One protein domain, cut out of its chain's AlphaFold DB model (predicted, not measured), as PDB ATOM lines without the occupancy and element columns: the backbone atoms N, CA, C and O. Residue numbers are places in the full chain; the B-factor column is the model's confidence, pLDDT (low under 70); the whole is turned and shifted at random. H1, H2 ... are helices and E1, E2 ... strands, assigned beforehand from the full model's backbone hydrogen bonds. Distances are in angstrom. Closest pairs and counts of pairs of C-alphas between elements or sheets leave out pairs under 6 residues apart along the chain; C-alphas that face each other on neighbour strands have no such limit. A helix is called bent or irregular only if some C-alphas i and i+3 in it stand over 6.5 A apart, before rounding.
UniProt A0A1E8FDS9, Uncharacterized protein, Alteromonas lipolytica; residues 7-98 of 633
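This is residues 7 to 98 of the 633 residues of an uncharacterized protein of Alteromonas lipolytica (UniProt A0A1E8FDS9). Three crossed helices, H1, H2 and H4, make the core, with H3 folded back at a corner from one end of H2 and a small head of H5 and H6 beyond the end of H4. At the opposite end of the long axis, residues 43 to 57 form a long loop leading to the short strand E1. The 92 printed residues hold six named helices and one named strand, in the order H1 H2 H3 E1 H4 H5 H6, mostly helix. The whole is compact, with a radius of gyration of the C-alphas of 13.8 A, yet elongated, spanning 50 by 27 by 23 A.

H1, residues 9 to 15, touches H2, residues 21 to 34, at a steep tilt of 46 degrees, opposite ways; C-alphas Thr 10 and Ala 25 are closest, 5.1 A. H2, the hub, and H3, residues 36 to 42, touch only at the corner, closest at C-alphas Lys 33 and Glu 39, 4.8 A. E1, residues 58 to 60, pairs with no named strand, but its residues 58 to 59 pair antiparallel with residues 7 to 8 and 43 to 44. H4, residues 61 to 73, touches H2 about perpendicular at 79 degrees, closest at C-alphas Ile 28 and Val 67, 7.0 A. H5, residues 77 to 80, touches H6, residues 88 to 95, closest at C-alphas Phe 80 and Pro 89, 5.3 A. Every O i to N i+4 pair is within hydrogen-bond range in H1, H2 and H6, against 2 of 3 in H3 and 7 of 9 in H4; H5 is too short for one.

H1 begins at C-alpha 9 (161.540, 152.711, 123.130). H2 is 19.7 A long and H4 19.3 A; H4 is irregular, C-alphas 62 and 65 being 7.0 A apart. H6, 10.9 A long, ends at C-alpha 95 (178.210, 156.345, 100.967).

The C-alphas farthest apart, His 51 and Asp 98, are 51.0 A apart. The printed part has no cut, and the link H3 to E1 is long. The model's pLDDT is under 70 in residues 45 to 56 and 81 to 86.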
ATOM      1  N   ILE A   7     162.830 146.041 124.796       87.94
ATOM      2  CA  ILE A   7     162.661 147.164 125.706       87.94
ATOM      3  C   ILE A   7     161.727 148.179 125.057       87.94
ATOM      4  O   ILE A   7     161.679 148.323 123.834       87.94
ATOM      5  N   ALA A   8     160.954 148.871 125.877       88.25
ATOM      6  CA  ALA A   8     160.112 149.945 125.394       88.25
ATOM      7  C   ALA A   8     160.991 151.102 124.893       88.25
ATOM      8  O   ALA A   8     161.997 151.430 125.529       88.25
ATOM      9  N   LEU A   9     160.669 151.701 123.742       89.31
ATOM     10  CA  LEU A   9     161.540 152.711 123.130       89.31
ATOM     11  C   LEU A   9     161.746 153.912 124.063       89.31
ATOM     12  O   LEU A   9     162.844 154.455 124.129       89.31
ATOM     13  N   THR A  10     160.738 154.295 124.847       88.81
ATOM     14  CA  THR A  10     160.860 155.394 125.818       88.81
ATOM     15  C   THR A  10     161.814 155.024 126.947       88.81
ATOM     16  O   THR A  10     162.617 155.864 127.357       88.81
ATOM     17  N   GLU A  11     161.792 153.770 127.409       89.56
ATOM     18  CA  GLU A  11     162.727 153.273 128.426       89.56
ATOM     19  C   GLU A  11     164.147 153.103 127.865       89.56
ATOM     20  O   GLU A  11     165.112 153.424 128.551       89.56
ATOM     21  N   MET A  12     164.308 152.690 126.602       91.81
ATOM     22  CA  MET A  12     165.615 152.664 125.932       91.81
ATOM     23  C   MET A  12     166.216 154.069 125.854       91.81
ATOM     24  O   MET A  12     167.352 154.282 126.270       91.81
ATOM     25  N   VAL A  13     165.441 155.049 125.385       91.06
ATOM     26  CA  VAL A  13     165.892 156.444 125.291       91.06
ATOM     27  C   VAL A  13     166.202 157.030 126.673       91.06
ATOM     28  O   VAL A  13     167.150 157.803 126.829       91.06
ATOM     29  N   LYS A  14     165.446 156.635 127.700       91.44
ATOM     30  CA  LYS A  14     165.716 157.003 129.093       91.44
ATOM     31  C   LYS A  14     167.004 156.366 129.621       91.44
ATOM     32  O   LYS A  14     167.788 157.061 130.263       91.44
ATOM     33  N   ASN A  15     167.258 155.094 129.315       92.25
ATOM     34  CA  ASN A  15     168.486 154.388 129.697       92.25
ATOM     35  C   ASN A  15     169.730 154.955 129.002       92.25
ATOM     36  O   ASN A  15     170.798 154.991 129.607       92.25
ATOM     37  N   LEU A  16     169.574 155.475 127.782       89.69
ATOM     38  CA  LEU A  16     170.603 156.242 127.071       89.69
ATOM     39  C   LEU A  16     170.873 157.627 127.700       89.69
ATOM     40  O   LEU A  16     171.818 158.310 127.319       89.69
ATOM     41  N   GLY A  17     170.075 158.051 128.687       90.06
ATOM     42  CA  GLY A  17     170.315 159.265 129.473       90.06
ATOM     43  C   GLY A  17     169.675 160.542 128.920       90.06
ATOM     44  O   GLY A  17     169.978 161.637 129.403       90.06
ATOM     45  N   TYR A  18     168.772 160.448 127.939       88.56
ATOM     46  CA  TYR A  18     168.102 161.621 127.374       88.56
ATOM     47  C   TYR A  18     166.948 162.118 128.262       88.56
ATOM     48  O   TYR A  18     166.050 161.367 128.639       88.56
ATOM     49  N   LYS A  19     166.927 163.425 128.565       84.44
ATOM     50  CA  LYS A  19     165.913 164.033 129.450       84.44
ATOM     51  C   LYS A  19     164.501 164.019 128.845       84.44
ATOM     52  O   LYS A  19     163.567 163.585 129.514       84.44
ATOM     53  N   ASP A  20     164.357 164.380 127.568       85.75
ATOM     54  CA  ASP A  20     163.074 164.416 126.837       85.75
ATOM     55  C   ASP A  20     162.713 163.063 126.191       85.75
ATOM     56  O   ASP A  20     162.249 162.988 125.048       85.75
ATOM     57  N   HIS A  21     162.950 161.976 126.926       87.75
ATOM     58  CA  HIS A  21     162.885 160.598 126.440       87.75
ATOM     59  C   HIS A  21     161.571 160.239 125.730       87.75
ATOM     60  O   HIS A  21     161.621 159.655 124.655       87.75
ATOM     61  N   ALA A  22     160.407 160.668 126.230       83.81
ATOM     62  CA  ALA A  22     159.121 160.395 125.575       83.81
ATOM     63  C   ALA A  22     158.955 161.108 124.216       83.81
ATOM     64  O   ALA A  22     158.435 160.535 123.257       83.81
ATOM     65  N   LYS A  23     159.407 162.364 124.102       84.94
ATOM     66  CA  LYS A  23     159.312 163.139 122.853       84.94
ATOM     67  C   LYS A  23     160.281 162.601 121.803       84.94
ATOM     68  O   LYS A  23     159.917 162.477 120.634       84.94
ATOM     69  N   LEU A  24     161.501 162.275 122.230       86.31
ATOM     70  CA  LEU A  24     162.520 161.674 121.375       86.31
ATOM     71  C   LEU A  24     162.096 160.281 120.915       86.31
ATOM     72  O   LEU A  24     162.133 160.024 119.717       86.31
ATOM     73  N   ALA A  25     161.590 159.436 121.815       88.44
ATOM     74  CA  ALA A  25     161.067 158.117 121.473       88.44
ATOM     75  C   ALA A  25     159.957 158.189 120.416       88.44
ATOM     76  O   ALA A  25     160.024 157.475 119.426       88.44
ATOM     77  N   ASN A  26     158.994 159.110 120.542       85.81
ATOM     78  CA  ASN A  26     157.959 159.296 119.516       85.81
ATOM     79  C   ASN A  26     158.535 159.708 118.150       85.81
ATOM     80  O   ASN A  26     158.096 159.209 117.116       85.81
ATOM     81  N   LYS A  27     159.527 160.609 118.130       85.50
ATOM     82  CA  LYS A  27     160.171 161.042 116.881       85.50
ATOM     83  C   LYS A  27     160.959 159.903 116.233       85.50
ATOM     84  O   LYS A  27     160.864 159.716 115.028       85.50
ATOM     85  N   ILE A  28     161.716 159.146 117.026       89.00
ATOM     86  CA  ILE A  28     162.493 157.999 116.546       89.00
ATOM     87  C   ILE A  28     161.581 156.857 116.111       89.00
ATOM     88  O   ILE A  28     161.843 156.260 115.078       89.00
ATOM     89  N   SER A  29     160.479 156.611 116.821       88.50
ATOM     90  CA  SER A  29     159.460 155.626 116.442       88.50
ATOM     91  C   SER A  29     158.984 155.843 115.007       88.50
ATOM     92  O   SER A  29     159.000 154.906 114.218       88.50
ATOM     93  N   TYR A  30     158.678 157.087 114.624       84.88
ATOM     94  CA  TYR A  30     158.292 157.400 113.247       84.88
ATOM     95  C   TYR A  30     159.393 157.054 112.230       84.88
ATOM     96  O   TYR A  30     159.093 156.560 111.150       84.88
ATOM     97  N   ILE A  31     160.666 157.285 112.563       85.25
ATOM     98  CA  ILE A  31     161.815 156.980 111.689       85.25
ATOM     99  C   ILE A  31     162.068 155.470 111.610       85.25
ATOM    100  O   ILE A  31     162.447 154.955 110.566       85.25
ATOM    101  N   LEU A  32     161.870 154.748 112.708       86.06
ATOM    102  CA  LEU A  32     162.009 153.299 112.705       86.06
ATOM    103  C   LEU A  32     160.867 152.643 111.921       86.06
ATOM    104  O   LEU A  32     161.139 151.740 111.152       86.06
ATOM    105  N   LYS A  33     159.627 153.134 112.055       84.19
ATOM    106  CA  LYS A  33     158.445 152.587 111.364       84.19
ATOM    107  C   LYS A  33     158.309 153.026 109.900       84.19
ATOM    108  O   LYS A  33     157.671 152.351 109.117       84.19
ATOM    109  N   SER A  34     158.862 154.173 109.492       80.81
ATOM    110  CA  SER A  34     158.714 154.641 108.094       80.81
ATOM    111  C   SER A  34     159.828 154.193 107.153       80.81
ATOM    112  O   SER A  34     159.745 154.446 105.951       80.81
ATOM    113  N   LYS A  35     160.871 153.540 107.671       80.44
ATOM    114  CA  LYS A  35     161.810 152.794 106.849       80.44
ATOM    115  C   LYS A  35     161.653 151.348 107.217       80.44
ATOM    116  O   LYS A  35     162.045 150.948 108.308       80.44
ATOM    117  N   GLU A  36     161.155 150.605 106.251       80.44
ATOM    118  CA  GLU A  36     160.872 149.198 106.401       80.44
ATOM    119  C   GLU A  36     162.128 148.501 107.012       80.44
ATOM    120  O   GLU A  36     161.953 147.695 107.927       80.44
ATOM    121  N   ASP A  37     163.397 148.895 106.653       80.44
ATOM    122  CA  ASP A  37     164.702 148.280 107.133       80.44
ATOM    123  C   ASP A  37     164.825 148.329 108.634       80.44
ATOM    124  O   ASP A  37     165.419 147.484 109.290       80.44
ATOM    125  N   PHE A  38     164.326 149.415 109.186       87.56
ATOM    126  CA  PHE A  38     164.421 149.642 110.602       87.56
ATOM    127  C   PHE A  38     163.240 149.018 111.326       87.56
ATOM    128  O   PHE A  38     163.402 148.564 112.459       87.56
ATOM    129  N   GLU A  39     162.087 148.962 110.669       83.31
ATOM    130  CA  GLU A  39     160.870 148.409 111.227       83.31
ATOM    131  C   GLU A  39     161.021 146.914 111.494       83.31
ATOM    132  O   GLU A  39     160.973 146.518 112.658       83.31
ATOM    133  N   LYS A  40     161.312 146.082 110.483       82.12
ATOM    134  CA  LYS A  40     161.339 144.622 110.715       82.12
ATOM    135  C   LYS A  40     162.540 144.183 111.558       82.12
ATOM    136  O   LYS A  40     162.434 143.274 112.393       82.12
ATOM    137  N   ARG A  41     163.660 144.910 111.470       84.12
ATOM    138  CA  ARG A  41     164.842 144.598 112.276       84.12
ATOM    139  C   ARG A  41     164.680 144.943 113.734       84.12
ATOM    140  O   ARG A  41     165.036 144.135 114.596       84.12
ATOM    141  N   PHE A  42     164.234 146.163 114.011       87.06
ATOM    142  CA  PHE A  42     164.393 146.786 115.320       87.06
ATOM    143  C   PHE A  42     163.072 147.015 116.042       87.06
ATOM    144  O   PHE A  42     163.103 147.058 117.271       87.06
ATOM    145  N   VAL A  43     161.945 147.139 115.339       86.25
ATOM    146  CA  VAL A  43     160.618 147.345 115.938       86.25
ATOM    147  C   VAL A  43     159.955 145.994 116.207       86.25
ATOM    148  O   VAL A  43     160.108 145.034 115.461       86.25
ATOM    149  N   VAL A  44     159.246 145.896 117.330       83.25
ATOM    150  CA  VAL A  44     158.423 144.736 117.684       83.25
ATOM    151  C   VAL A  44     156.994 145.238 117.864       83.25
ATOM    152  O   VAL A  44     156.762 146.131 118.677       83.25
ATOM    153  N   ASP A  45     156.073 144.695 117.072       65.31
ATOM    154  CA  ASP A  45     154.752 145.273 116.799       65.31
ATOM    155  C   ASP A  45     153.825 145.439 118.029       65.31
ATOM    156  O   ASP A  45     153.979 144.759 119.054       65.31
ATOM    157  N   ASP A  46     152.865 146.368 117.913       57.41
ATOM    158  CA  ASP A  46     151.969 146.877 118.971       57.41
ATOM    159  C   ASP A  46     151.083 145.769 119.593       57.41
ATOM    160  O   ASP A  46     149.996 145.454 119.110       57.41
ATOM    161  N   ARG A  47     151.500 145.180 120.725       49.09
ATOM    162  CA  ARG A  47     150.612 144.318 121.528       49.09
ATOM    163  C   ARG A  47     149.556 145.166 122.247       49.09
ATOM    164  O   ARG A  47     149.915 146.070 123.001       49.09
ATOM    165  N   GLU A  48     148.272 144.827 122.072       43.84
ATOM    166  CA  GLU A  48     147.154 145.282 122.920       43.84
ATOM    167  C   GLU A  48     147.515 145.016 124.397       43.84
ATOM    168  O   GLU A  48     147.438 143.879 124.864       43.84
ATOM    169  N   TYR A  49     147.938 146.051 125.130       40.78
ATOM    170  CA  TYR A  49     148.028 146.017 126.588       40.78
ATOM    171  C   TYR A  49     146.941 146.907 127.175       40.78
ATOM    172  O   TYR A  49     146.900 148.124 126.979       40.78
ATOM    173  N   ASP A  50     146.037 146.230 127.868       43.91
ATOM    174  CA  ASP A  50     144.930 146.792 128.609       43.91
ATOM    175  C   ASP A  50     145.449 147.582 129.827       43.91
ATOM    176  O   ASP A  50     146.429 147.199 130.466       43.91
ATOM    177  N   HIS A  51     144.744 148.673 130.139       40.94
ATOM    178  CA  HIS A  51     144.896 149.568 131.298       40.94
ATOM    179  C   HIS A  51     145.932 150.716 131.208       40.94
ATOM    180  O   HIS A  51     146.987 150.700 131.829       40.94
ATOM    181  N   GLY A  52     145.518 151.820 130.567       52.56
ATOM    182  CA  GLY A  52     145.837 153.190 131.015       52.56
ATOM    183  C   GLY A  52     147.255 153.730 130.745       52.56
ATOM    184  O   GLY A  52     148.144 153.587 131.572       52.56
ATOM    185  N   ARG A  53     147.373 154.514 129.655       47.50
ATOM    186  CA  ARG A  53     148.568 155.163 129.048       47.50
ATOM    187  C   ARG A  53     149.532 154.194 128.344       47.50
ATOM    188  O   ARG A  53     150.516 153.740 128.909       47.50
ATOM    189  N   VAL A  54     149.244 153.966 127.061       54.34
ATOM    190  CA  VAL A  54     149.956 153.055 126.153       54.34
ATOM    191  C   VAL A  54     151.271 153.664 125.658       54.34
ATOM    192  O   VAL A  54     151.290 154.772 125.114       54.34
ATOM    193  N   GLU A  55     152.359 152.917 125.804       56.97
ATOM    194  CA  GLU A  55     153.623 153.163 125.116       56.97
ATOM    195  C   GLU A  55     153.572 152.509 123.723       56.97
ATOM    196  O   GLU A  55     153.287 151.323 123.612       56.97
ATOM    197  N   LYS A  56     153.776 153.288 122.651       67.44
ATOM    198  CA  LYS A  56     153.390 152.919 121.269       67.44
ATOM    199  C   LYS A  56     154.447 152.153 120.458       67.44
ATOM    200  O   LYS A  56     154.323 152.037 119.239       67.44
ATOM    201  N   THR A  57     155.606 151.831 121.036       81.62
ATOM    202  CA  THR A  57     156.720 151.244 120.263       81.62
ATOM    203  C   THR A  57     157.665 150.459 121.157       81.62
ATOM    204  O   THR A  57     158.368 151.035 121.991       81.62
ATOM    205  N   MET A  58     157.712 149.147 120.942       87.56
ATOM    206  CA  MET A  58     158.705 148.259 121.536       87.56
ATOM    207  C   MET A  58     159.840 148.045 120.535       87.56
ATOM    208  O   MET A  58     159.597 147.938 119.335       87.56
ATOM    209  N   VAL A  59     161.078 147.987 121.020       89.69
ATOM    210  CA  VAL A  59     162.257 147.780 120.174       89.69
ATOM    211  C   VAL A  59     163.167 146.692 120.726       89.69
ATOM    212  O   VAL A  59     163.248 146.476 121.939       89.69
ATOM    213  N   LYS A  60     163.880 145.999 119.836       90.31
ATOM    214  CA  LYS A  60     164.946 145.074 120.234       90.31
ATOM    215  C   LYS A  60     166.107 145.863 120.844       90.31
ATOM    216  O   LYS A  60     166.424 146.954 120.384       90.31
ATOM    217  N   LYS A  61     166.800 145.306 121.839       86.06
ATOM    218  CA  LYS A  61     167.958 145.937 122.494       86.06
ATOM    219  C   LYS A  61     169.093 146.236 121.506       86.06
ATOM    220  O   LYS A  61     169.812 147.208 121.669       86.06
ATOM    221  N   GLU A  62     169.202 145.461 120.434       88.50
ATOM    222  CA  GLU A  62     170.147 145.699 119.334       88.50
ATOM    223  C   GLU A  62     169.921 147.038 118.610       88.50
ATOM    224  O   GLU A  62     170.841 147.565 117.986       88.50
ATOM    225  N   ALA A  63     168.721 147.618 118.727       88.31
ATOM    226  CA  ALA A  63     168.410 148.939 118.200       88.31
ATOM    227  C   ALA A  63     169.126 150.064 118.956       88.31
ATOM    228  O   ALA A  63     169.173 151.171 118.440       88.31
ATOM    229  N   GLU A  64     169.684 149.807 120.146       91.38
ATOM    230  CA  GLU A  64     170.255 150.819 121.046       91.38
ATOM    231  C   GLU A  64     171.233 151.757 120.326       91.38
ATOM    232  O   GLU A  64     171.055 152.971 120.363       91.38
ATOM    233  N   THR A  65     172.183 151.208 119.563       89.56
ATOM    234  CA  THR A  65     173.150 151.999 118.783       89.56
ATOM    235  C   THR A  65     172.488 152.807 117.669       89.56
ATOM    236  O   THR A  65     172.870 153.950 117.416       89.56
ATOM    237  N   LEU A  66     171.511 152.229 116.964       89.50
ATOM    238  CA  LEU A  66     170.797 152.940 115.902       89.50
ATOM    239  C   LEU A  66     169.951 154.069 116.493       89.50
ATOM    240  O   LEU A  66     169.990 155.183 115.983       89.50
ATOM    241  N   VAL A  67     169.219 153.793 117.569       89.94
ATOM    242  CA  VAL A  67     168.384 154.751 118.293       89.94
ATOM    243  C   VAL A  67     169.238 155.900 118.811       89.94
ATOM    244  O   VAL A  67     168.899 157.052 118.549       89.94
ATOM    245  N   ASP A  68     170.367 155.614 119.457       92.12
ATOM    246  CA  ASP A  68     171.285 156.642 119.949       92.12
ATOM    247  C   ASP A  68     171.832 157.505 118.800       92.12
ATOM    248  O   ASP A  68     171.708 158.733 118.808       92.12
ATOM    249  N   ASN A  69     172.316 156.870 117.727       90.69
ATOM    250  CA  ASN A  69     172.806 157.581 116.547       90.69
ATOM    251  C   ASN A  69     171.721 158.431 115.880       90.69
ATOM    252  O   ASN A  69     171.983 159.575 115.516       90.69
ATOM    253  N   LEU A  70     170.501 157.915 115.715       87.81
ATOM    254  CA  LEU A  70     169.398 158.674 115.130       87.81
ATOM    255  C   LEU A  70     169.044 159.878 116.004       87.81
ATOM    256  O   LEU A  70     168.831 160.962 115.459       87.81
ATOM    257  N   ILE A  71     169.044 159.731 117.335       86.81
ATOM    258  CA  ILE A  71     168.816 160.842 118.269       86.81
ATOM    259  C   ILE A  71     169.889 161.913 118.096       86.81
ATOM    260  O   ILE A  71     169.542 163.080 117.890       86.81
ATOM    261  N   ILE A  72     171.169 161.537 118.097       87.75
ATOM    262  CA  ILE A  72     172.287 162.469 117.882       87.75
ATOM    263  C   ILE A  72     172.142 163.171 116.524       87.75
ATOM    264  O   ILE A  72     172.200 164.400 116.430       87.75
ATOM    265  N   LEU A  73     171.885 162.406 115.462       85.69
ATOM    266  CA  LEU A  73     171.779 162.912 114.094       85.69
ATOM    267  C   LEU A  73     170.555 163.801 113.869       85.69
ATOM    268  O   LEU A  73     170.577 164.610 112.937       85.69
ATOM    269  N   THR A  74     169.522 163.735 114.719       78.62
ATOM    270  CA  THR A  74     168.376 164.655 114.618       78.62
ATOM    271  C   THR A  74     168.772 166.126 114.761       78.62
ATOM    272  O   THR A  74     168.084 166.992 114.222       78.62
ATOM    273  N   GLN A  75     169.881 166.426 115.447       78.12
ATOM    274  CA  GLN A  75     170.388 167.795 115.599       78.12
ATOM    275  C   GLN A  75     171.245 168.243 114.404       78.12
ATOM    276  O   GLN A  75     171.442 169.438 114.182       78.12
ATOM    277  N   TYR A  76     171.731 167.287 113.608       84.81
ATOM    278  CA  TYR A  76     172.700 167.504 112.533       84.81
ATOM    279  C   TYR A  76     172.159 167.151 111.146       84.81
ATOM    280  O   TYR A  76     172.910 167.158 110.174       84.81
ATOM    281  N   THR A  77     170.859 166.865 111.028       78.25
ATOM    282  CA  THR A  77     170.236 166.336 109.802       78.25
ATOM    283  C   THR A  77     170.459 167.242 108.587       78.25
ATOM    284  O   THR A  77     170.706 166.756 107.486       78.25
ATOM    285  N   TYR A  78     170.481 168.561 108.800       74.25
ATOM    286  CA  TYR A  78     170.710 169.571 107.761       74.25
ATOM    287  C   TYR A  78     172.106 169.470 107.099       74.25
ATOM    288  O   TYR A  78     172.293 169.967 105.991       74.25
ATOM    289  N   LEU A  79     173.098 168.816 107.729       83.06
ATOM    290  CA  LEU A  79     174.422 168.609 107.116       83.06
ATOM    291  C   LEU A  79     174.369 167.646 105.918       83.06
ATOM    292  O   LEU A  79     175.298 167.614 105.108       83.06
ATOM    293  N   PHE A  80     173.286 166.879 105.775       81.12
ATOM    294  CA  PHE A  80     173.221 165.723 104.884       81.12
ATOM    295  C   PHE A  80     172.241 165.871 103.693       81.12
ATOM    296  O   PHE A  80     172.115 164.926 102.926       81.12
ATOM    297  N   GLY A  81     171.591 167.027 103.453       64.56
ATOM    298  CA  GLY A  81     170.764 167.257 102.239       64.56
ATOM    299  C   GLY A  81     169.530 168.163 102.421       64.56
ATOM    300  O   GLY A  81     169.347 168.717 103.502       64.56
ATOM    301  N   ARG A  82     168.706 168.321 101.360       50.00
ATOM    302  CA  ARG A  82     167.451 169.120 101.348       50.00
ATOM    303  C   ARG A  82     166.376 168.548 102.294       50.00
ATOM    304  O   ARG A  82     166.247 167.331 102.417       50.00
ATOM    305  N   ASP A  83     165.639 169.465 102.924       51.66
ATOM    306  CA  ASP A  83     164.377 169.341 103.673       51.66
ATOM    307  C   ASP A  83     164.144 168.066 104.473       51.66
ATOM    308  O   ASP A  83     163.522 167.119 104.001       51.66
ATOM    309  N   GLY A  84     164.576 168.076 105.738       52.69
ATOM    310  CA  GLY A  84     163.942 167.294 106.808       52.69
ATOM    311  C   GLY A  84     163.896 165.771 106.636       52.69
ATOM    312  O   GLY A  84     163.303 165.097 107.479       52.69
ATOM    313  N   SER A  85     164.512 165.209 105.588       66.69
ATOM    314  CA  SER A  85     164.498 163.775 105.339       66.69
ATOM    315  C   SER A  85     165.224 163.093 106.486       66.69
ATOM    316  O   SER A  85     166.446 163.182 106.623       66.69
ATOM    317  N   SER A  86     164.452 162.379 107.303       69.69
ATOM    318  CA  SER A  86     164.950 161.698 108.500       69.69
ATOM    319  C   SER A  86     165.986 160.608 108.183       69.69
ATOM    320  O   SER A  86     166.669 160.123 109.080       69.69
ATOM    321  N   TYR A  87     166.159 160.278 106.896       74.56
ATOM    322  CA  TYR A  87     167.070 159.256 106.378       74.56
ATOM    323  C   TYR A  87     168.289 159.805 105.638       74.56
ATOM    324  O   TYR A  87     169.173 159.030 105.269       74.56
ATOM    325  N   ALA A  88     168.363 161.115 105.389       78.31
ATOM    326  CA  ALA A  88     169.504 161.705 104.692       78.31
ATOM    327  C   ALA A  88     170.847 161.414 105.396       78.31
ATOM    328  O   ALA A  88     171.762 160.950 104.713       78.31
ATOM    329  N   PRO A  89     170.971 161.545 106.735       82.88
ATOM    330  CA  PRO A  89     172.211 161.212 107.434       82.88
ATOM    331  C   PRO A  89     172.634 159.756 107.250       82.88
ATOM    332  O   PRO A  89     173.792 159.487 106.956       82.88
ATOM    333  N   TYR A  90     171.684 158.822 107.356       81.56
ATOM    334  CA  TYR A  90     171.942 157.395 107.175       81.56
ATOM    335  C   TYR A  90     172.497 157.093 105.777       81.56
ATOM    336  O   TYR A  90     173.526 156.431 105.644       81.56
ATOM    337  N   ARG A  91     171.855 157.623 104.725       80.00
ATOM    338  CA  ARG A  91     172.278 157.389 103.335       80.00
ATOM    339  C   ARG A  91     173.651 157.981 103.030       80.00
ATOM    340  O   ARG A  91     174.456 157.329 102.374       80.00
ATOM    341  N   GLU A  92     173.910 159.204 103.479       81.06
ATOM    342  CA  GLU A  92     175.164 159.901 103.182       81.06
ATOM    343  C   GLU A  92     176.345 159.330 103.976       81.06
ATOM    344  O   GLU A  92     177.438 159.181 103.432       81.06
ATOM    345  N   LEU A  93     176.133 158.935 105.237       84.31
ATOM    346  CA  LEU A  93     177.177 158.289 106.038       84.31
ATOM    347  C   LEU A  93     177.558 156.910 105.483       84.31
ATOM    348  O   LEU A  93     178.740 156.576 105.488       84.31
ATOM    349  N   LEU A  94     176.599 156.149 104.942       82.31
ATOM    350  CA  LEU A  94     176.878 154.868 104.280       82.31
ATOM    351  C   LEU A  94     177.700 155.012 102.994       82.31
ATOM    352  O   LEU A  94     178.536 154.161 102.705       82.31
ATOM    353  N   LYS A  95     177.476 156.079 102.218       80.50
ATOM    354  CA  LYS A  95     178.210 156.345 100.967       80.50
ATOM    355  C   LYS A  95     179.619 156.897 101.196       80.50
ATOM    356  O   LYS A  95     180.444 156.855 100.286       80.50
ATOM    357  N   GLY A  96     179.886 157.410 102.395       79.19
ATOM    358  CA  GLY A  96     181.083 158.178 102.698       79.19
ATOM    359  C   GLY A  96     180.884 159.664 102.406       79.19
ATOM    360  O   GLY A  96     180.268 160.067 101.421       79.19
ATOM    361  N   VAL A  97     181.416 160.495 103.297       79.81
ATOM    362  CA  VAL A  97     181.207 161.943 103.286       79.81
ATOM    363  C   VAL A  97     182.393 162.646 102.626       79.81
ATOM    364  O   VAL A  97     183.537 162.468 103.049       79.81
ATOM    365  N   ASP A  98     182.128 163.501 101.632       83.25
ATOM    366  CA  ASP A  98     183.169 164.353 101.052       83.25
ATOM    367  C   ASP A  98     183.683 165.364 102.088       83.25
ATOM    368  O   ASP A  98     182.953 166.239 102.564       83.25
TER     369      ASP A  98